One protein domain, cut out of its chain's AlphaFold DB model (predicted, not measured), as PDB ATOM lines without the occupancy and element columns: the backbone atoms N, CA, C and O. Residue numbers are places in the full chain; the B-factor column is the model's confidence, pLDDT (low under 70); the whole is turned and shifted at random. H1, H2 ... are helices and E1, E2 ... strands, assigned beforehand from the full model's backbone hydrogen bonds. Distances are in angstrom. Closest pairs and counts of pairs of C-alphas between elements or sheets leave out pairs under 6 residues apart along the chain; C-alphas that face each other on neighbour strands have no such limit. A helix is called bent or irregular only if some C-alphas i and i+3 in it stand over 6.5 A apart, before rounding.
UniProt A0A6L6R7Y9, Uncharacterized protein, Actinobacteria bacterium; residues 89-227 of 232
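What this domain is: This is residues 89 to 227 of the 232 residues of an uncharacterized protein of Actinobacteria bacterium (UniProt A0A6L6R7Y9). A twisted wall of five strands has its longest helix, H1, along one face, and H2, H3 and H5 gather round H1, with H4 next to H3. Two short helices, H6 and H7, follow E5 away from that group. The printed part has 139 residues, with seven named helices and five named strands in the order E1 E2 E3 H1 E4 H2 H3 H4 H5 E5 H6 H7. The mixed sheet runs E1 E2 E3 E4 E5, and the class is mixed, helices and strands. The whole is compact, with a radius of gyration of the C-alphas of 15.0 A and spans of 43 by 35 by 30 A.

How they stand to each other: E1, residues 94 to 97, E2, residues 110 to 112, and E3, residues 115 to 120, form a meander, each strand the antiparallel neighbour of the one before, in two hairpins. N 95 and O 111 are 2.8 A apart, and N 112 and O 115 2.9 A, within hydrogen-bond range. E3 and E4, residues 151 to 156, are parallel, with N 116 and O 151 at 2.8 A. E4 and the edge strand E5, residues 211 to 214, are parallel, with N 154 and O 211 at 2.8 A. H1, residues 130 to 145, is on the sheet over E3 and E4, at a height over the sheet of 9.7 A, making two layers, helix over sheet. It runs along the strands, at 1 degree to E3 on the local plane. E3, H1 and E4 are a strand-helix-strand unit, two parallel neighbours with a helix between, its crossover right-handed; E4, H2 to H5 and E5 make another, with H2 at residues 160 to 168, H3 at 173 to 177, H4 at 181 to 191 and H5 at 199 to 209. H1 is the hub. With residues 133 to 137 alone it touches H2, closest C-alphas Gln 133 and Pro 162 at 6.9 A, only just about perpendicular at 72 degrees. With residues 134 to 138 alone it touches H3, closest C-alphas Asp 134 and Cys 176 at 5.1 A. With residues 137 to 144 alone it only just touches H5, with 3 pairs of C-alphas within 8 A, closest Asp 144 and Val 206 at 6.7 A. H2 and H5 touch at Ser 167 and Ala 200, C-alphas 4.8 A apart. H3 and H4 only just touch, only at the corner, closest C-alphas Leu 177 and Leu 184 at 5.2 A. H6, residues 215 to 218, only grazes the sheet; H6 and H7, residues 221 to 225, only just touch, only at the corner, closest C-alphas Val 216 and Gly 223 at 5.5 A. Every O i to N i+4 pair is within hydrogen-bond range in H1, H2, H3 and H4, against 4 of 7 in H5 and 0 of 1 in H7, which has 1 of 2 O i to N i+3 pairs within range; H6, with 4 residues, is too short for any O i to N i+4 pair.

Where its parts are: E1 begins at C-alpha 94 (0.877, 18.350, -35.823). From first to last C-alpha, E3 is 16.4 A long, E4 15.8 A and H1 22.5 A, with C-alpha 130 at (-10.415, -4.588, -16.305). H4 is 15.3 A and H5 15.9 A; H5 is irregular, with C-alphas 205 and 208 7.8 A apart. H7 ends at C-alpha 225 (5.797, -7.647, -29.561).

The domain as a whole: The C-alphas farthest apart, those of Gly 91 and Asp 194, are 43.9 A apart. The printed part has no cut. The link from E1 to E2, residues 98 to 109, is long. Mean pLDDT of the printed part is 91.4; residues 101 to 105 and 224 to 227 are under 70.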
ATOM      1  N   ALA A  89      -2.339  12.698 -43.080       96.75
ATOM      2  CA  ALA A  89      -2.586  13.040 -44.471       96.75
ATOM      3  C   ALA A  89      -1.480  13.968 -45.022       96.75
ATOM      4  O   ALA A  89      -0.841  14.703 -44.262       96.75
ATOM      5  N   PRO A  90      -1.259  14.006 -46.351       96.06
ATOM      6  CA  PRO A  90      -0.328  14.955 -46.950       96.06
ATOM      7  C   PRO A  90      -0.661  16.404 -46.565       96.06
ATOM      8  O   PRO A  90      -1.725  16.917 -46.906       96.06
ATOM      9  N   GLY A  91       0.268  17.065 -45.872       96.25
ATOM     10  CA  GLY A  91       0.111  18.449 -45.416       96.25
ATOM     11  C   GLY A  91      -0.628  18.621 -44.083       96.25
ATOM     12  O   GLY A  91      -0.759  19.758 -43.640       96.25
ATOM     13  N   GLU A  92      -1.065  17.535 -43.437       98.19
ATOM     14  CA  GLU A  92      -1.599  17.569 -42.072       98.19
ATOM     15  C   GLU A  92      -0.513  18.032 -41.088       98.19
ATOM     16  O   GLU A  92       0.626  17.558 -41.114       98.19
ATOM     17  N   GLN A  93      -0.857  18.987 -40.227       98.00
ATOM     18  CA  GLN A  93       0.078  19.646 -39.321       98.00
ATOM     19  C   GLN A  93      -0.160  19.211 -37.882       98.00
ATOM     20  O   GLN A  93      -1.221  19.458 -37.309       98.00
ATOM     21  N   VAL A  94       0.870  18.638 -37.262       97.75
ATOM     22  CA  VAL A  94       0.877  18.350 -35.823       97.75
ATOM     23  C   VAL A  94       0.857  19.663 -35.040       97.75
ATOM     24  O   VAL A  94       1.758  20.491 -35.173       97.75
ATOM     25  N   GLN A  95      -0.170  19.847 -34.212       96.19
ATOM     26  CA  GLN A  95      -0.357  21.023 -33.358       96.19
ATOM     27  C   GLN A  95       0.080  20.747 -31.917       96.19
ATOM     28  O   GLN A  95       0.646  21.625 -31.261       96.19
ATOM     29  N   ALA A  96      -0.158  19.529 -31.423       94.19
ATOM     30  CA  ALA A  96       0.291  19.090 -30.110       94.19
ATOM     31  C   ALA A  96       0.523  17.573 -30.060       94.19
ATOM     32  O   ALA A  96      -0.108  16.802 -30.781       94.19
ATOM     33  N   LEU A  97       1.431  17.168 -29.170       92.88
ATOM     34  CA  LEU A  97       1.700  15.779 -28.811       92.88
ATOM     35  C   LEU A  97       1.772  15.648 -27.290       92.88
ATOM     36  O   LEU A  97       2.390  16.484 -26.618       92.88
ATOM     37  N   SER A  98       1.211  14.564 -26.767       91.06
ATOM     38  CA  SER A  98       1.407  14.112 -25.394       91.06
ATOM     39  C   SER A  98       2.083  12.746 -25.399       91.06
ATOM     40  O   SER A  98       1.439  11.715 -25.462       91.06
ATOM     41  N   LEU A  99       3.416  12.744 -25.336       86.25
ATOM     42  CA  LEU A  99       4.220  11.519 -25.463       86.25
ATOM     43  C   LEU A  99       4.508  10.818 -24.127       86.25
ATOM     44  O   LEU A  99       5.087   9.737 -24.101       86.25
ATOM     45  N   GLY A 100       4.182  11.449 -22.999       71.62
ATOM     46  CA  GLY A 100       4.502  10.944 -21.667       71.62
ATOM     47  C   GLY A 100       3.258  10.862 -20.800       71.62
ATOM     48  O   GLY A 100       2.612  11.882 -20.556       71.62
ATOM     49  N   ALA A 101       2.962   9.668 -20.285       56.72
ATOM     50  CA  ALA A 101       1.817   9.428 -19.414       56.72
ATOM     51  C   ALA A 101       1.818  10.387 -18.205       56.72
ATOM     52  O   ALA A 101       2.657  10.283 -17.312       56.72
ATOM     53  N   GLY A 102       0.857  11.315 -18.177       51.34
ATOM     54  CA  GLY A 102       0.552  12.146 -17.008       51.34
ATOM     55  C   GLY A 102       1.441  13.370 -16.767       51.34
ATOM     56  O   GLY A 102       1.301  13.985 -15.715       51.34
ATOM     57  N   ASN A 103       2.317  13.743 -17.706       52.66
ATOM     58  CA  ASN A 103       3.228  14.890 -17.539       52.66
ATOM     59  C   ASN A 103       2.958  16.057 -18.495       52.66
ATOM     60  O   ASN A 103       3.760  16.990 -18.574       52.66
ATOM     61  N   THR A 104       1.846  16.030 -19.227       62.22
ATOM     62  CA  THR A 104       1.475  17.110 -20.139       62.22
ATOM     63  C   THR A 104       0.108  17.676 -19.747       62.22
ATOM     64  O   THR A 104      -0.786  16.947 -19.327       62.22
ATOM     65  N   ASN A 105      -0.060  18.995 -19.868       69.56
ATOM     66  CA  ASN A 105      -1.365  19.662 -19.746       69.56
ATOM     67  C   ASN A 105      -2.137  19.565 -21.078       69.56
ATOM     68  O   ASN A 105      -2.653  20.571 -21.561       69.56
ATOM     69  N   ARG A 106      -2.088  18.405 -21.741       82.94
ATOM     70  CA  ARG A 106      -2.716  18.178 -23.048       82.94
ATOM     71  C   ARG A 106      -3.901  17.245 -22.885       82.94
ATOM     72  O   ARG A 106      -3.862  16.343 -22.052       82.94
ATOM     73  N   ASP A 107      -4.919  17.481 -23.701       87.31
ATOM     74  CA  ASP A 107      -6.180  16.749 -23.623       87.31
ATOM     75  C   ASP A 107      -6.132  15.420 -24.390       87.31
ATOM     76  O   ASP A 107      -6.876  14.510 -24.042       87.31
ATOM     77  N   PHE A 108      -5.252  15.306 -25.396       94.50
ATOM     78  CA  PHE A 108      -5.106  14.131 -26.264       94.50
ATOM     79  C   PHE A 108      -3.630  13.788 -26.518       94.50
ATOM     80  O   PHE A 108      -2.751  14.656 -26.448       94.50
ATOM     81  N   ASP A 109      -3.368  12.530 -26.874       95.50
ATOM     82  CA  ASP A 109      -2.040  12.040 -27.263       95.50
ATOM     83  C   ASP A 109      -1.523  12.710 -28.547       95.50
ATOM     84  O   ASP A 109      -0.341  13.056 -28.644       95.50
ATOM     85  N   LEU A 110      -2.418  12.950 -29.511       97.12
ATOM     86  CA  LEU A 110      -2.137  13.663 -30.757       97.12
ATOM     87  C   LEU A 110      -3.249  14.663 -31.071       97.12
ATOM     88  O   LEU A 110      -4.426  14.311 -31.123       97.12
ATOM     89  N   GLU A 111      -2.852  15.892 -31.386       97.62
ATOM     90  CA  GLU A 111      -3.723  16.897 -31.987       97.62
ATOM     91  C   GLU A 111      -3.083  17.439 -33.260       97.62
ATOM     92  O   GLU A 111      -1.930  17.885 -33.258       97.62
ATOM     93  N   THR A 112      -3.851  17.456 -34.340       98.19
ATOM     94  CA  THR A 112      -3.474  18.067 -35.614       98.19
ATOM     95  C   THR A 112      -4.525  19.084 -36.044       98.19
ATOM     96  O   THR A 112      -5.522  19.323 -35.354       98.19
ATOM     97  N   ASP A 113      -4.323  19.711 -37.198       97.94
ATOM     98  CA  ASP A 113      -5.369  20.500 -37.840       97.94
ATOM     99  C   ASP A 113      -6.554  19.655 -38.343       97.94
ATOM    100  O   ASP A 113      -7.642  20.208 -38.507       97.94
ATOM    101  N   LEU A 114      -6.398  18.331 -38.496       98.19
ATOM    102  CA  LEU A 114      -7.424  17.430 -39.041       98.19
ATOM    103  C   LEU A 114      -7.968  16.384 -38.056       98.19
ATOM    104  O   LEU A 114      -9.079  15.888 -38.269       98.19
ATOM    105  N   GLN A 115      -7.239  16.036 -36.994       98.00
ATOM    106  CA  GLN A 115      -7.638  14.991 -36.050       98.00
ATOM    107  C   GLN A 115      -7.274  15.302 -34.590       98.00
ATOM    108  O   GLN A 115      -6.374  16.088 -34.294       98.00
ATOM    109  N   VAL A 116      -7.994  14.658 -33.677       98.31
ATOM    110  CA  VAL A 116      -7.607  14.441 -32.280       98.31
ATOM    111  C   VAL A 116      -7.603  12.940 -32.028       98.31
ATOM    112  O   VAL A 116      -8.499  12.236 -32.508       98.31
ATOM    113  N   ALA A 117      -6.598  12.437 -31.318       98.25
ATOM    114  CA  ALA A 117      -6.442  11.002 -31.166       98.25
ATOM    115  C   ALA A 117      -5.844  10.555 -29.832       98.25
ATOM    116  O   ALA A 117      -5.053  11.266 -29.216       98.25
ATOM    117  N   GLU A 118      -6.216   9.336 -29.450       97.50
ATOM    118  CA  GLU A 118      -5.727   8.598 -28.282       97.50
ATOM    119  C   GLU A 118      -5.054   7.301 -28.745       97.50
ATOM    120  O   GLU A 118      -5.527   6.650 -29.685       97.50
ATOM    121  N   PHE A 119      -3.970   6.901 -28.078       96.25
ATOM    122  CA  PHE A 119      -3.184   5.719 -28.422       96.25
ATOM    123  C   PHE A 119      -3.134   4.720 -27.266       96.25
ATOM    124  O   PHE A 119      -2.818   5.048 -26.118       96.25
ATOM    125  N   LYS A 120      -3.355   3.439 -27.575       93.06
ATOM    126  CA  LYS A 120      -3.181   2.337 -26.619       93.06
ATOM    127  C   LYS A 120      -2.317   1.223 -27.205       93.06
ATOM    128  O   LYS A 120      -2.779   0.368 -27.957       93.06
ATOM    129  N   PHE A 121      -1.058   1.212 -26.766       91.56
ATOM    130  CA  PHE A 121      -0.074   0.162 -27.027       91.56
ATOM    131  C   PHE A 121      -0.192  -0.938 -25.968       91.56
ATOM    132  O   PHE A 121       0.550  -0.979 -24.988       91.56
ATOM    133  N   ILE A 122      -1.194  -1.800 -26.120       87.44
ATOM    134  CA  ILE A 122      -1.516  -2.873 -25.180       87.44
ATOM    135  C   ILE A 122      -1.400  -4.221 -25.890       87.44
ATOM    136  O   ILE A 122      -2.101  -4.492 -26.857       87.44
ATOM    137  N   GLY A 123      -0.565  -5.113 -25.349       86.00
ATOM    138  CA  GLY A 123      -0.613  -6.537 -25.685       86.00
ATOM    139  C   GLY A 123      -1.815  -7.199 -25.013       86.00
ATOM    140  O   GLY A 123      -1.732  -7.579 -23.837       86.00
ATOM    141  N   TRP A 124      -2.934  -7.269 -25.732       85.69
ATOM    142  CA  TRP A 124      -4.191  -7.845 -25.256       85.69
ATOM    143  C   TRP A 124      -4.081  -9.362 -25.108       85.69
ATOM    144  O   TRP A 124      -3.752 -10.065 -26.059       85.69
ATOM    145  N   ARG A 125      -4.389  -9.882 -23.918       82.25
ATOM    146  CA  ARG A 125      -4.366 -11.331 -23.636       82.25
ATOM    147  C   ARG A 125      -5.759 -11.954 -23.675       82.25
ATOM    148  O   ARG A 125      -5.893 -13.170 -23.763       82.25
ATOM    149  N   GLY A 126      -6.798 -11.124 -23.602       76.88
ATOM    150  CA  GLY A 126      -8.173 -11.571 -23.441       76.88
ATOM    151  C   GLY A 126      -8.515 -11.886 -21.982       76.88
ATOM    152  O   GLY A 126      -7.674 -11.878 -21.085       76.88
ATOM    153  N   GLY A 127      -9.801 -12.136 -21.727       80.19
ATOM    154  CA  GLY A 127     -10.312 -12.367 -20.376       80.19
ATOM    155  C   GLY A 127     -10.467 -11.083 -19.553       80.19
ATOM    156  O   GLY A 127     -10.877 -10.035 -20.063       80.19
ATOM    157  N   ALA A 128     -10.214 -11.182 -18.246       78.69
ATOM    158  CA  ALA A 128     -10.437 -10.098 -17.293       78.69
ATOM    159  C   ALA A 128      -9.275  -9.085 -17.292       78.69
ATOM    160  O   ALA A 128      -8.415  -9.105 -16.419       78.69
ATOM    161  N   GLU A 129      -9.284  -8.152 -18.245       85.88
ATOM    162  CA  GLU A 129      -8.298  -7.062 -18.350       85.88
ATOM    163  C   GLU A 129      -8.891  -5.715 -17.901       85.88
ATOM    164  O   GLU A 129      -8.803  -4.711 -18.606       85.88
ATOM    165  N   SER A 130      -9.532  -5.691 -16.723       88.69
ATOM    166  CA  SER A 130     -10.415  -4.588 -16.305       88.69
ATOM    167  C   SER A 130      -9.761  -3.210 -16.362       88.69
ATOM    168  O   SER A 130     -10.348  -2.299 -16.922       88.69
ATOM    169  N   VAL A 131      -8.529  -3.063 -15.870       90.00
ATOM    170  CA  VAL A 131      -7.798  -1.781 -15.885       90.00
ATOM    171  C   VAL A 131      -7.574  -1.268 -17.312       90.00
ATOM    172  O   VAL A 131      -7.796  -0.092 -17.585       90.00
ATOM    173  N   ARG A 132      -7.162  -2.152 -18.226       91.56
ATOM    174  CA  ARG A 132      -6.873  -1.825 -19.632       91.56
ATOM    175  C   ARG A 132      -8.153  -1.489 -20.397       91.56
ATOM    176  O   ARG A 132      -8.198  -0.526 -21.150       91.56
ATOM    177  N   GLN A 133      -9.206  -2.261 -20.147       94.31
ATOM    178  CA  GLN A 133     -10.542  -2.038 -20.691       94.31
ATOM    179  C   GLN A 133     -11.149  -0.711 -20.219       94.31
ATOM    180  O   GLN A 133     -11.683   0.043 -21.027       94.31
ATOM    181  N   ASP A 134     -11.035  -0.407 -18.923       94.62
ATOM    182  CA  ASP A 134     -11.538   0.842 -18.346       94.62
ATOM    183  C   ASP A 134     -10.827   2.049 -18.974       94.62
ATOM    184  O   ASP A 134     -11.478   3.038 -19.296       94.62
ATOM    185  N   ALA A 135      -9.511   1.945 -19.206       93.56
ATOM    186  CA  ALA A 135      -8.736   2.985 -19.881       93.56
ATOM    187  C   ALA A 135      -9.237   3.251 -21.311       93.56
ATOM    188  O   ALA A 135      -9.444   4.404 -21.661       93.56
ATOM    189  N   VAL A 136      -9.519   2.205 -22.096       95.94
ATOM    190  CA  VAL A 136     -10.089   2.363 -23.448       95.94
ATOM    191  C   VAL A 136     -11.449   3.062 -23.411       95.94
ATOM    192  O   VAL A 136     -11.721   3.930 -24.233       95.94
ATOM    193  N   LEU A 137     -12.315   2.721 -22.453       97.06
ATOM    194  CA  LEU A 137     -13.608   3.394 -22.317       97.06
ATOM    195  C   LEU A 137     -13.458   4.881 -21.960       97.06
ATOM    196  O   LEU A 137     -14.232   5.705 -22.439       97.06
ATOM    197  N   ILE A 138     -12.484   5.214 -21.112       95.75
ATOM    198  CA  ILE A 138     -12.180   6.604 -20.755       95.75
ATOM    199  C   ILE A 138     -11.734   7.386 -21.998       95.75
ATOM    200  O   ILE A 138     -12.263   8.470 -22.232       95.75
ATOM    201  N   ASP A 139     -10.848   6.824 -22.823       96.50
ATOM    202  CA  ASP A 139     -10.416   7.462 -24.075       96.50
ATOM    203  C   ASP A 139     -11.597   7.682 -25.030       96.50
ATOM    204  O   ASP A 139     -11.766   8.768 -25.581       96.50
ATOM    205  N   VAL A 140     -12.464   6.673 -25.189       98.00
ATOM    206  CA  VAL A 140     -13.689   6.775 -26.002       98.00
ATOM    207  C   VAL A 140     -14.568   7.925 -25.516       98.00
ATOM    208  O   VAL A 140     -15.064   8.704 -26.330       98.00
ATOM    209  N   PHE A 141     -14.753   8.057 -24.201       97.06
ATOM    210  CA  PHE A 141     -15.524   9.158 -23.630       97.06
ATOM    211  C   PHE A 141     -14.871  10.519 -23.910       97.06
ATOM    212  O   PHE A 141     -15.552  11.439 -24.367       97.06
ATOM    213  N   ASN A 142     -13.559  10.647 -23.701       95.88
ATOM    214  CA  ASN A 142     -12.833  11.892 -23.957       95.88
ATOM    215  C   ASN A 142     -12.916  12.301 -25.437       95.88
ATOM    216  O   ASN A 142     -13.257  13.445 -25.745       95.88
ATOM    217  N   LEU A 143     -12.704  11.357 -26.360       98.00
ATOM    218  CA  LEU A 143     -12.833  11.579 -27.802       98.00
ATOM    219  C   LEU A 143     -14.259  11.995 -28.184       98.00
ATOM    220  O   LEU A 143     -14.460  13.011 -28.859       98.00
ATOM    221  N   ASP A 144     -15.283  11.280 -27.709       96.94
ATOM    222  CA  ASP A 144     -16.686  11.635 -27.953       96.94
ATOM    223  C   ASP A 144     -17.006  13.064 -27.482       96.94
ATOM    224  O   ASP A 144     -17.787  13.776 -28.122       96.94
ATOM    225  N   ARG A 145     -16.398  13.516 -26.378       94.38
ATOM    226  CA  ARG A 145     -16.621  14.841 -25.770       94.38
ATOM    227  C   ARG A 145     -15.693  15.947 -26.240       94.38
ATOM    228  O   ARG A 145     -15.964  17.109 -25.933       94.38
ATOM    229  N   ALA A 146     -14.701  15.633 -27.066       95.69
ATOM    230  CA  ALA A 146     -13.891  16.635 -27.739       95.69
ATOM    231  C   ALA A 146     -14.793  17.627 -28.503       95.69
ATOM    232  O   ALA A 146     -15.563  17.227 -29.387       95.69
ATOM    233  N   LYS A 147     -14.709  18.920 -28.156       94.38
ATOM    234  CA  LYS A 147     -15.455  20.018 -28.800       94.38
ATOM    235  C   LYS A 147     -14.739  20.460 -30.073       94.38
ATOM    236  O   LYS A 147     -14.138  21.529 -30.122       94.38
ATOM    237  N   THR A 148     -14.751  19.592 -31.072       95.50
ATOM    238  CA  THR A 148     -14.048  19.800 -32.335       95.50
ATOM    239  C   THR A 148     -14.760  19.081 -33.472       95.50
ATOM    240  O   THR A 148     -15.351  18.023 -33.258       95.50
ATOM    241  N   GLU A 149     -14.659  19.652 -34.671       95.56
ATOM    242  CA  GLU A 149     -15.099  19.037 -35.933       95.56
ATOM    243  C   GLU A 149     -14.009  18.147 -36.555       95.56
ATOM    244  O   GLU A 149     -14.219  17.519 -37.590       95.56
ATOM    245  N   ARG A 150     -12.819  18.102 -35.939       97.69
ATOM    246  CA  ARG A 150     -11.720  17.219 -36.344       97.69
ATOM    247  C   ARG A 150     -12.132  15.756 -36.215       97.69
ATOM    248  O   ARG A 150     -12.940  15.399 -35.353       97.69
ATOM    249  N   ARG A 151     -11.505  14.892 -37.018       97.94
ATOM    250  CA  ARG A 151     -11.646  13.439 -36.867       97.94
ATOM    251  C   ARG A 151     -11.222  13.021 -35.462       97.94
ATOM    252  O   ARG A 151     -10.251  13.544 -34.925       97.94
ATOM    253  N   LYS A 152     -11.950  12.080 -34.876       98.62
ATOM    254  CA  LYS A 152     -11.676  11.534 -33.545       98.62
ATOM    255  C   LYS A 152     -11.219  10.104 -33.735       98.62
ATOM    256  O   LYS A 152     -12.008   9.296 -34.223       98.62
ATOM    257  N   VAL A 153      -9.969   9.812 -33.400       98.62
ATOM    258  CA  VAL A 153      -9.360   8.522 -33.735       98.62
ATOM    259  C   VAL A 153      -8.836   7.829 -32.487       98.62
ATOM    260  O   VAL A 153      -8.138   8.423 -31.669       98.62
ATOM    261  N   LEU A 154      -9.176   6.556 -32.334       98.44
ATOM    262  CA  LEU A 154      -8.635   5.678 -31.310       98.44
ATOM    263  C   LEU A 154      -7.695   4.672 -31.979       98.44
ATOM    264  O   LEU A 154      -8.143   3.758 -32.676       98.44
ATOM    265  N   TYR A 155      -6.396   4.834 -31.748       98.06
ATOM    266  CA  TYR A 155      -5.359   3.952 -32.270       98.06
ATOM    267  C   TYR A 155      -5.040   2.845 -31.259       98.06
ATOM    268  O   TYR A 155      -4.639   3.110 -30.123       98.06
ATOM    269  N   LEU A 156      -5.207   1.585 -31.661       95.62
ATOM    270  CA  LEU A 156      -5.050   0.415 -30.791       95.62
ATOM    271  C   LEU A 156      -4.028  -0.550 -31.384       95.62
ATOM    272  O   LEU A 156      -4.090  -0.839 -32.569       95.62
ATOM    273  N   THR A 157      -3.141  -1.131 -30.579       92.56
ATOM    274  CA  THR A 157      -2.381  -2.314 -31.021       92.56
ATOM    275  C   THR A 157      -3.240  -3.564 -30.857       92.56
ATOM    276  O   THR A 157      -3.434  -4.014 -29.728       92.56
ATOM    277  N   GLY A 158      -3.766  -4.124 -31.947       88.81
ATOM    278  CA  GLY A 158      -4.694  -5.253 -31.896       88.81
ATOM    279  C   GLY A 158      -6.096  -4.815 -31.461       88.81
ATOM    280  O   GLY A 158      -6.405  -4.691 -30.276       88.81
ATOM    281  N   SER A 159      -6.981  -4.599 -32.428       91.12
ATOM    282  CA  SER A 159      -8.304  -3.990 -32.237       91.12
ATOM    283  C   SER A 159      -9.405  -4.987 -31.850       91.12
ATOM    284  O   SER A 159     -10.409  -4.611 -31.243       91.12
ATOM    285  N   SER A 160      -9.227  -6.277 -32.137       91.88
ATOM    286  CA  SER A 160     -10.277  -7.298 -31.997       91.88
ATOM    287  C   SER A 160     -10.811  -7.457 -30.565       91.88
ATOM    288  O   SER A 160     -12.022  -7.445 -30.329       91.88
ATOM    289  N   ILE A 161      -9.915  -7.578 -29.582       92.19
ATOM    290  CA  ILE A 161     -10.257  -7.719 -28.161       92.19
ATOM    291  C   ILE A 161     -10.921  -6.449 -27.599       92.19
ATOM    292  O   ILE A 161     -12.002  -6.585 -27.007       92.19
ATOM    293  N   PRO A 162     -10.348  -5.239 -27.756       93.88
ATOM    294  CA  PRO A 162     -10.975  -4.018 -27.258       93.88
ATOM    295  C   PRO A 162     -12.301  -3.707 -27.960       93.88
ATOM    296  O   PRO A 162     -13.259  -3.350 -27.274       93.88
ATOM    297  N   LEU A 163     -12.426  -3.929 -29.274       95.94
ATOM    298  CA  LEU A 163     -13.700  -3.743 -29.982       95.94
ATOM    299  C   LEU A 163     -14.773  -4.720 -29.504       95.94
ATOM    300  O   LEU A 163     -15.924  -4.321 -29.319       95.94
ATOM    301  N   ARG A 164     -14.415  -5.985 -29.246       95.44
ATOM    302  CA  ARG A 164     -15.341  -6.950 -28.637       95.44
ATOM    303  C   ARG A 164     -15.775  -6.488 -27.248       95.44
ATOM    304  O   ARG A 164     -16.964  -6.518 -26.951       95.44
ATOM    305  N   TYR A 165     -14.839  -6.029 -26.414       95.44
ATOM    306  CA  TYR A 165     -15.165  -5.447 -25.109       95.44
ATOM    307  C   TYR A 165     -16.152  -4.282 -25.251       95.44
ATOM    308  O   TYR A 165     -17.222  -4.333 -24.647       95.44
ATOM    309  N   LEU A 166     -15.847  -3.284 -26.081       97.19
ATOM    310  CA  LEU A 166     -16.715  -2.126 -26.285       97.19
ATOM    311  C   LEU A 166     -18.094  -2.530 -26.815       97.19
ATOM    312  O   LEU A 166     -19.095  -1.983 -26.379       97.19
ATOM    313  N   SER A 167     -18.166  -3.525 -27.699       97.50
ATOM    314  CA  SER A 167     -19.409  -3.892 -28.388       97.50
ATOM    315  C   SER A 167     -20.310  -4.850 -27.613       97.50
ATOM    316  O   SER A 167     -21.509  -4.885 -27.870       97.50
ATOM    317  N   THR A 168     -19.768  -5.656 -26.695       96.44
ATOM    318  CA  THR A 168     -20.542  -6.732 -26.046       96.44
ATOM    319  C   THR A 168     -20.496  -6.709 -24.521       96.44
ATOM    320  O   THR A 168     -21.140  -7.540 -23.873       96.44
ATOM    321  N   SER A 169     -19.706  -5.824 -23.909       95.50
ATOM    322  CA  SER A 169     -19.514  -5.813 -22.458       95.50
ATOM    323  C   SER A 169     -20.781  -5.411 -21.706       95.50
ATOM    324  O   SER A 169     -21.328  -4.326 -21.890       95.50
ATOM    325  N   LYS A 170     -21.169  -6.270 -20.756       95.88
ATOM    326  CA  LYS A 170     -22.195  -6.010 -19.732       95.88
ATOM    327  C   LYS A 170     -21.607  -5.410 -18.451       95.88
ATOM    328  O   LYS A 170     -22.229  -5.463 -17.392       95.88
ATOM    329  N   ARG A 171     -20.377  -4.888 -18.483       95.12
ATOM    330  CA  ARG A 171     -19.840  -4.141 -17.337       95.12
ATOM    331  C   ARG A 171     -20.572  -2.809 -17.238       95.12
ATOM    332  O   ARG A 171     -20.888  -2.206 -18.260       95.12
ATOM    333  N   LYS A 172     -20.833  -2.356 -16.011       96.06
ATOM    334  CA  LYS A 172     -21.503  -1.073 -15.782       96.06
ATOM    335  C   LYS A 172     -20.590   0.079 -16.203       96.06
ATOM    336  O   LYS A 172     -19.473   0.156 -15.690       96.06
ATOM    337  N   THR A 173     -21.060   0.977 -17.069       96.69
ATOM    338  CA  THR A 173     -20.273   2.112 -17.596       96.69
ATOM    339  C   THR A 173     -19.702   2.952 -16.463       96.69
ATOM    340  O   THR A 173     -18.488   3.076 -16.322       96.69
ATOM    341  N   ARG A 174     -20.571   3.402 -15.552       95.50
ATOM    342  CA  ARG A 174     -20.177   4.178 -14.369       95.50
ATOM    343  C   ARG A 174     -19.123   3.485 -13.508       95.50
ATOM    344  O   ARG A 174     -18.218   4.140 -13.009       95.50
ATOM    345  N   ALA A 175     -19.212   2.163 -13.341       94.31
ATOM    346  CA  ALA A 175     -18.238   1.413 -12.546       94.31
ATOM    347  C   ALA A 175     -16.851   1.388 -13.205       94.31
ATOM    348  O   ALA A 175     -15.842   1.375 -12.507       94.31
ATOM    349  N   CYS A 176     -16.801   1.397 -14.538       94.50
ATOM    350  CA  CYS A 176     -15.552   1.489 -15.288       94.50
ATOM    351  C   CYS A 176     -14.972   2.917 -15.204       94.50
ATOM    352  O   CYS A 176     -13.779   3.082 -14.959       94.50
ATOM    353  N   LEU A 177     -15.826   3.946 -15.304       94.75
ATOM    354  CA  LEU A 177     -15.423   5.358 -15.217       94.75
ATOM    355  C   LEU A 177     -15.038   5.810 -13.798       94.75
ATOM    356  O   LEU A 177     -14.230   6.722 -13.647       94.75
ATOM    357  N   ALA A 178     -15.540   5.154 -12.747       91.75
ATOM    358  CA  ALA A 178     -15.297   5.525 -11.347       91.75
ATOM    359  C   ALA A 178     -13.812   5.548 -10.935       91.75
ATOM    360  O   ALA A 178     -13.454   6.157  -9.929       91.75
ATOM    361  N   ARG A 179     -12.925   4.921 -11.716       84.06
ATOM    362  CA  ARG A 179     -11.466   4.971 -11.501       84.06
ATOM    363  C   ARG A 179     -10.859   6.333 -11.847       84.06
ATOM    364  O   ARG A 179      -9.730   6.612 -11.452       84.06
ATOM    365  N   ARG A 180     -11.598   7.177 -12.568       89.38
ATOM    366  CA  ARG A 180     -11.283   8.576 -12.865       89.38
ATOM    367  C   ARG A 180     -12.481   9.439 -12.440       89.38
ATOM    368  O   ARG A 180     -13.335   9.725 -13.273       89.38
ATOM    369  N   PRO A 181     -12.558   9.866 -11.165       91.56
ATOM    370  CA  PRO A 181     -13.731  10.565 -10.630       91.56
ATOM    371  C   PRO A 181     -14.181  11.766 -11.469       91.56
ATOM    372  O   PRO A 181     -15.360  11.872 -11.773       91.56
ATOM    373  N   GLY A 182     -13.243  12.587 -11.957       92.00
ATOM    374  CA  GLY A 182     -13.578  13.726 -12.821       92.00
ATOM    375  C   GLY A 182     -14.223  13.335 -14.158       92.00
ATOM    376  O   GLY A 182     -15.074  14.061 -14.660       92.00
ATOM    377  N   VAL A 183     -13.877  12.171 -14.721       92.69
ATOM    378  CA  VAL A 183     -14.522  11.642 -15.937       92.69
ATOM    379  C   VAL A 183     -15.935  11.155 -15.619       92.69
ATOM    380  O   VAL A 183     -16.868  11.441 -16.365       92.69
ATOM    381  N   LEU A 184     -16.118  10.463 -14.488       95.12
ATOM    382  CA  LEU A 184     -17.442  10.029 -14.036       95.12
ATOM    383  C   LEU A 184     -18.371  11.223 -13.764       95.12
ATOM    384  O   LEU A 184     -19.522  11.200 -14.183       95.12
ATOM    385  N   GLU A 185     -17.878  12.268 -13.101       95.31
ATOM    386  CA  GLU A 185     -18.648  13.489 -12.831       95.31
ATOM    387  C   GLU A 185     -19.126  14.156 -14.125       95.31
ATOM    388  O   GLU A 185     -20.290  14.537 -14.236       95.31
ATOM    389  N   GLN A 186     -18.253  14.248 -15.132       94.38
ATOM    390  CA  GLN A 186     -18.626  14.775 -16.446       94.38
ATOM    391  C   GLN A 186     -19.657  13.890 -17.145       94.38
ATOM    392  O   GLN A 186     -20.625  14.399 -17.707       94.38
ATOM    393  N   PHE A 187     -19.469  12.571 -17.105       95.88
ATOM    394  CA  PHE A 187     -20.418  11.623 -17.675       95.88
ATOM    395  C   PHE A 187     -21.810  11.797 -17.055       95.88
ATOM    396  O   PHE A 187     -22.805  11.932 -17.770       95.88
ATOM    397  N   ASP A 188     -21.866  11.874 -15.727       95.12
ATOM    398  CA  ASP A 188     -23.097  12.033 -14.959       95.12
ATOM    399  C   ASP A 188     -23.785  13.371 -15.233       95.12
ATOM    400  O   ASP A 188     -25.009  13.418 -15.343       95.12
ATOM    401  N   ALA A 189     -23.014  14.447 -15.389       95.38
ATOM    402  CA  ALA A 189     -23.546  15.767 -15.710       95.38
ATOM    403  C   ALA A 189     -24.191  15.828 -17.106       95.38
ATOM    404  O   ALA A 189     -25.133  16.590 -17.314       95.38
ATOM    405  N   ILE A 190     -23.685  15.046 -18.064       94.44
ATOM    406  CA  ILE A 190     -24.149  15.069 -19.458       94.44
ATOM    407  C   ILE A 190     -25.322  14.111 -19.664       94.44
ATOM    408  O   ILE A 190     -26.305  14.470 -20.311       94.44
ATOM    409  N   TYR A 191     -25.202  12.887 -19.157       94.31
ATOM    410  CA  TYR A 191     -26.127  11.802 -19.480       94.31
ATOM    411  C   TYR A 191     -27.048  11.426 -18.315       94.31
ATOM    412  O   TYR A 191     -28.100  10.830 -18.535       94.31
ATOM    413  N   GLY A 192     -26.700  11.803 -17.085       92.06
ATOM    414  CA  GLY A 192     -27.405  11.367 -15.885       92.06
ATOM    415  C   GLY A 192     -27.002   9.960 -15.441       92.06
ATOM    416  O   GLY A 192     -26.343   9.202 -16.154       92.06
ATOM    417  N   ALA A 193     -27.396   9.599 -14.218       87.25
ATOM    418  CA  ALA A 193     -26.897   8.394 -13.562       87.25
ATOM    419  C   ALA A 193     -27.417   7.069 -14.130       87.25
ATOM    420  O   ALA A 193     -26.747   6.042 -14.000       87.25
ATOM    421  N   ASP A 194     -28.578   7.110 -14.775       89.62
ATOM    422  CA  ASP A 194     -29.276   5.931 -15.285       89.62
ATOM    423  C   ASP A 194     -29.104   5.751 -16.804       89.62
ATOM    424  O   ASP A 194     -29.667   4.828 -17.396       89.62
ATOM    425  N   ALA A 195     -28.318   6.613 -17.456       91.12
ATOM    426  CA  ALA A 195     -28.016   6.499 -18.876       91.12
ATOM    427  C   ALA A 195     -26.850   5.537 -19.142       91.12
ATOM    428  O   ALA A 195     -25.902   5.445 -18.363       91.12
ATOM    429  N   PHE A 196     -26.929   4.836 -20.279       95.62
ATOM    430  CA  PHE A 196     -25.928   3.878 -20.762       95.62
ATOM    431  C   PHE A 196     -25.417   2.934 -19.667       95.62
ATOM    432  O   PHE A 196     -24.237   2.946 -19.303       95.62
ATOM    433  N   ILE A 197     -26.325   2.118 -19.126       95.75
ATOM    434  CA  ILE A 197     -26.051   1.229 -17.992       95.75
ATOM    435  C   ILE A 197     -24.805   0.378 -18.244       95.75
ATOM    436  O   ILE A 197     -23.955   0.275 -17.354       95.75
ATOM    437  N   HIS A 198     -24.664  -0.190 -19.443       97.81
ATOM    438  CA  HIS A 198     -23.521  -1.003 -19.834       97.81
ATOM    439  C   HIS A 198     -22.613  -0.305 -20.844       97.81
ATOM    440  O   HIS A 198     -23.053   0.521 -21.640       97.81
ATOM    441  N   VAL A 199     -21.343  -0.717 -20.860       97.44
ATOM    442  CA  VAL A 199     -20.334  -0.216 -21.809       97.44
ATOM    443  C   VAL A 199     -20.812  -0.327 -23.259       97.44
ATOM    444  O   VAL A 199     -20.656   0.623 -24.021       97.44
ATOM    445  N   ALA A 200     -21.439  -1.451 -23.617       98.12
ATOM    446  CA  ALA A 200     -21.991  -1.661 -24.953       98.12
ATOM    447  C   ALA A 200     -23.091  -0.658 -25.325       98.12
ATOM    448  O   ALA A 200     -23.163  -0.245 -26.482       98.12
ATOM    449  N   ASP A 201     -23.899  -0.225 -24.352       97.94
ATOM    450  CA  ASP A 201     -24.951   0.768 -24.574       97.94
ATOM    451  C   ASP A 201     -24.328   2.117 -24.960       97.94
ATOM    452  O   ASP A 201     -24.775   2.762 -25.909       97.94
ATOM    453  N   TYR A 202     -23.265   2.529 -24.256       98.12
ATOM    454  CA  TYR A 202     -22.555   3.772 -24.562       98.12
ATOM    455  C   TYR A 202     -21.835   3.686 -25.908       98.12
ATOM    456  O   TYR A 202     -22.009   4.558 -26.758       98.12
ATOM    457  N   TRP A 203     -21.078   2.610 -26.142       98.38
ATOM    458  CA  TRP A 203     -20.346   2.430 -27.395       98.38
ATOM    459  C   TRP A 203     -21.272   2.452 -28.614       98.38
ATOM    460  O   TRP A 203     -20.992   3.154 -29.582       98.38
ATOM    461  N   ALA A 204     -22.414   1.759 -28.555       98.19
ATOM    462  CA  ALA A 204     -23.389   1.748 -29.643       98.19
ATOM    463  C   ALA A 204     -23.882   3.155 -30.026       98.19
ATOM    464  O   ALA A 204     -24.149   3.403 -31.199       98.19
ATOM    465  N   ALA A 205     -23.968   4.078 -29.064       97.75
ATOM    466  CA  ALA A 205     -24.419   5.447 -29.296       97.75
ATOM    467  C   ALA A 205     -23.331   6.386 -29.844       97.75
ATOM    468  O   ALA A 205     -23.657   7.475 -30.332       97.75
ATOM    469  N   VAL A 206     -22.048   6.019 -29.733       97.44
ATOM    470  CA  VAL A 206     -20.924   6.912 -30.072       97.44
ATOM    471  C   VAL A 206     -19.996   6.382 -31.162       97.44
ATOM    472  O   VAL A 206     -19.280   7.180 -31.760       97.44
ATOM    473  N   ARG A 207     -20.028   5.078 -31.462       97.06
ATOM    474  CA  ARG A 207     -19.072   4.409 -32.362       97.06
ATOM    475  C   ARG A 207     -18.938   5.057 -33.741       97.06
ATOM    476  O   ARG A 207     -17.836   5.135 -34.255       97.06
ATOM    477  N   ASP A 208     -20.023   5.579 -34.312       97.44
ATOM    478  CA  ASP A 208     -19.996   6.158 -35.664       97.44
ATOM    479  C   ASP A 208     -19.313   7.543 -35.694       97.44
ATOM    480  O   ASP A 208     -19.087   8.105 -36.762       97.44
ATOM    481  N   ARG A 209     -18.981   8.110 -34.523       96.94
ATOM    482  CA  ARG A 209     -18.235   9.370 -34.375       96.94
ATOM    483  C   ARG A 209     -16.751   9.166 -34.069       96.94
ATOM    484  O   ARG A 209     -16.035  10.160 -33.974       96.94
ATOM    485  N   ILE A 210     -16.313   7.926 -33.850       98.31
ATOM    486  CA  ILE A 210     -14.941   7.598 -33.451       98.31
ATOM    487  C   ILE A 210     -14.392   6.553 -34.414       98.31
ATOM    488  O   ILE A 210     -14.872   5.424 -34.476       98.31
ATOM    489  N   GLU A 211     -13.357   6.933 -35.145       98.12
ATOM    490  CA  GLU A 211     -12.603   6.025 -35.998       98.12
ATOM    491  C   GLU A 211     -11.710   5.142 -35.116       98.12
ATOM    492  O   GLU A 211     -11.017   5.645 -34.234       98.12
ATOM    493  N   VAL A 212     -11.730   3.824 -35.324       98.00
ATOM    494  CA  VAL A 212     -10.835   2.891 -34.626       98.00
ATOM    495  C   VAL A 212      -9.868   2.315 -35.643       98.00
ATOM    496  O   VAL A 212     -10.299   1.686 -36.607       98.00
ATOM    497  N   VAL A 213      -8.574   2.516 -35.409       97.75
ATOM    498  CA  VAL A 213      -7.503   2.061 -36.301       97.75
ATOM    499  C   VAL A 213      -6.621   1.064 -35.562       97.75
ATOM    500  O   VAL A 213      -6.172   1.324 -34.442       97.75
ATOM    501  N   ASP A 214      -6.363  -0.080 -36.195       96.25
ATOM    502  CA  ASP A 214      -5.390  -1.045 -35.697       96.25
ATOM    503  C   ASP A 214      -3.978  -0.624 -36.111       96.25
ATOM    504  O   ASP A 214      -3.625  -0.588 -37.288       96.25
ATOM    505  N   LEU A 215      -3.144  -0.302 -35.129       95.56
ATOM    506  CA  LEU A 215      -1.757   0.085 -35.350       95.56
ATOM    507  C   LEU A 215      -0.899  -1.067 -35.864       95.56
ATOM    508  O   LEU A 215       0.181  -0.800 -36.375       95.56
ATOM    509  N   VAL A 216      -1.337  -2.323 -35.753       93.69
ATOM    510  CA  VAL A 216      -0.611  -3.448 -36.363       93.69
ATOM    511  C   VAL A 216      -0.671  -3.371 -37.892       93.69
ATOM    512  O   VAL A 216       0.311  -3.711 -38.547       93.69
ATOM    513  N   ASP A 217      -1.758  -2.840 -38.459       93.50
ATOM    514  CA  ASP A 217      -1.889  -2.644 -39.909       93.50
ATOM    515  C   ASP A 217      -1.003  -1.492 -40.416       93.50
ATOM    516  O   ASP A 217      -0.576  -1.480 -41.570       93.50
ATOM    517  N   VAL A 218      -0.702  -0.529 -39.538       93.50
ATOM    518  CA  VAL A 218       0.134   0.647 -39.825       93.50
ATOM    519  C   VAL A 218       1.619   0.353 -39.582       93.50
ATOM    520  O   VAL A 218       2.473   0.696 -40.395       93.50
ATOM    521  N   LEU A 219       1.927  -0.299 -38.459       92.75
ATOM    522  CA  LEU A 219       3.263  -0.635 -37.977       92.75
ATOM    523  C   LEU A 219       3.327  -2.137 -37.634       92.75
ATOM    524  O   LEU A 219       3.211  -2.512 -36.462       92.75
ATOM    525  N   PRO A 220       3.584  -3.016 -38.623       89.75
ATOM    526  CA  PRO A 220       3.543  -4.470 -38.430       89.75
ATOM    527  C   PRO A 220       4.453  -5.008 -37.316       89.75
ATOM    528  O   PRO A 220       4.153  -6.034 -36.703       89.75
ATOM    529  N   VAL A 221       5.542  -4.300 -36.989       87.94
ATOM    530  CA  VAL A 221       6.454  -4.650 -35.882       87.94
ATOM    531  C   VAL A 221       5.739  -4.744 -34.527       87.94
ATOM    532  O   VAL A 221       6.138  -5.532 -33.668       87.94
ATOM    533  N   LEU A 222       4.640  -4.004 -34.342       86.62
ATOM    534  CA  LEU A 222       3.843  -4.036 -33.117       86.62
ATOM    535  C   LEU A 222       3.105  -5.372 -32.933       86.62
ATOM    536  O   LEU A 222       2.833  -5.750 -31.795       86.62
ATOM    537  N   GLY A 223       2.840  -6.123 -34.009       76.75
ATOM    538  CA  GLY A 223       2.223  -7.454 -33.936       76.75
ATOM    539  C   GLY A 223       3.150  -8.536 -33.366       76.75
ATOM    540  O   GLY A 223       2.689  -9.487 -32.733       76.75
ATOM    541  N   VAL A 224       4.470  -8.373 -33.523       64.25
ATOM    542  CA  VAL A 224       5.484  -9.317 -33.013       64.25
ATOM    543  C   VAL A 224       5.654  -9.175 -31.496       64.25
ATOM    544  O   VAL A 224       5.808 -10.164 -30.783       64.25
ATOM    545  N   ALA A 225       5.585  -7.946 -30.979       53.47
ATOM    546  CA  ALA A 225       5.797  -7.647 -29.561       53.47
ATOM    547  C   ALA A 225       4.585  -7.974 -28.663       53.47
ATOM    548  O   ALA A 225       4.746  -8.170 -27.458       53.47
ATOM    549  N   THR A 226       3.375  -8.050 -29.224       51.81
ATOM    550  CA  THR A 226       2.133  -8.315 -28.475       51.81
ATOM    551  C   THR A 226       1.772  -9.799 -28.374       51.81
ATOM    552  O   THR A 226       0.799 -10.133 -27.699       51.81
ATOM    553  N   GLY A 227       2.567 -10.693 -28.976       47.19
ATOM    554  CA  GLY A 227       2.304 -12.135 -28.989       47.19
ATOM    555  C   GLY A 227       1.183 -12.545 -29.950       47.19
ATOM    556  O   GLY A 227       0.544 -13.567 -29.725       47.19
TER     557      GLY A 227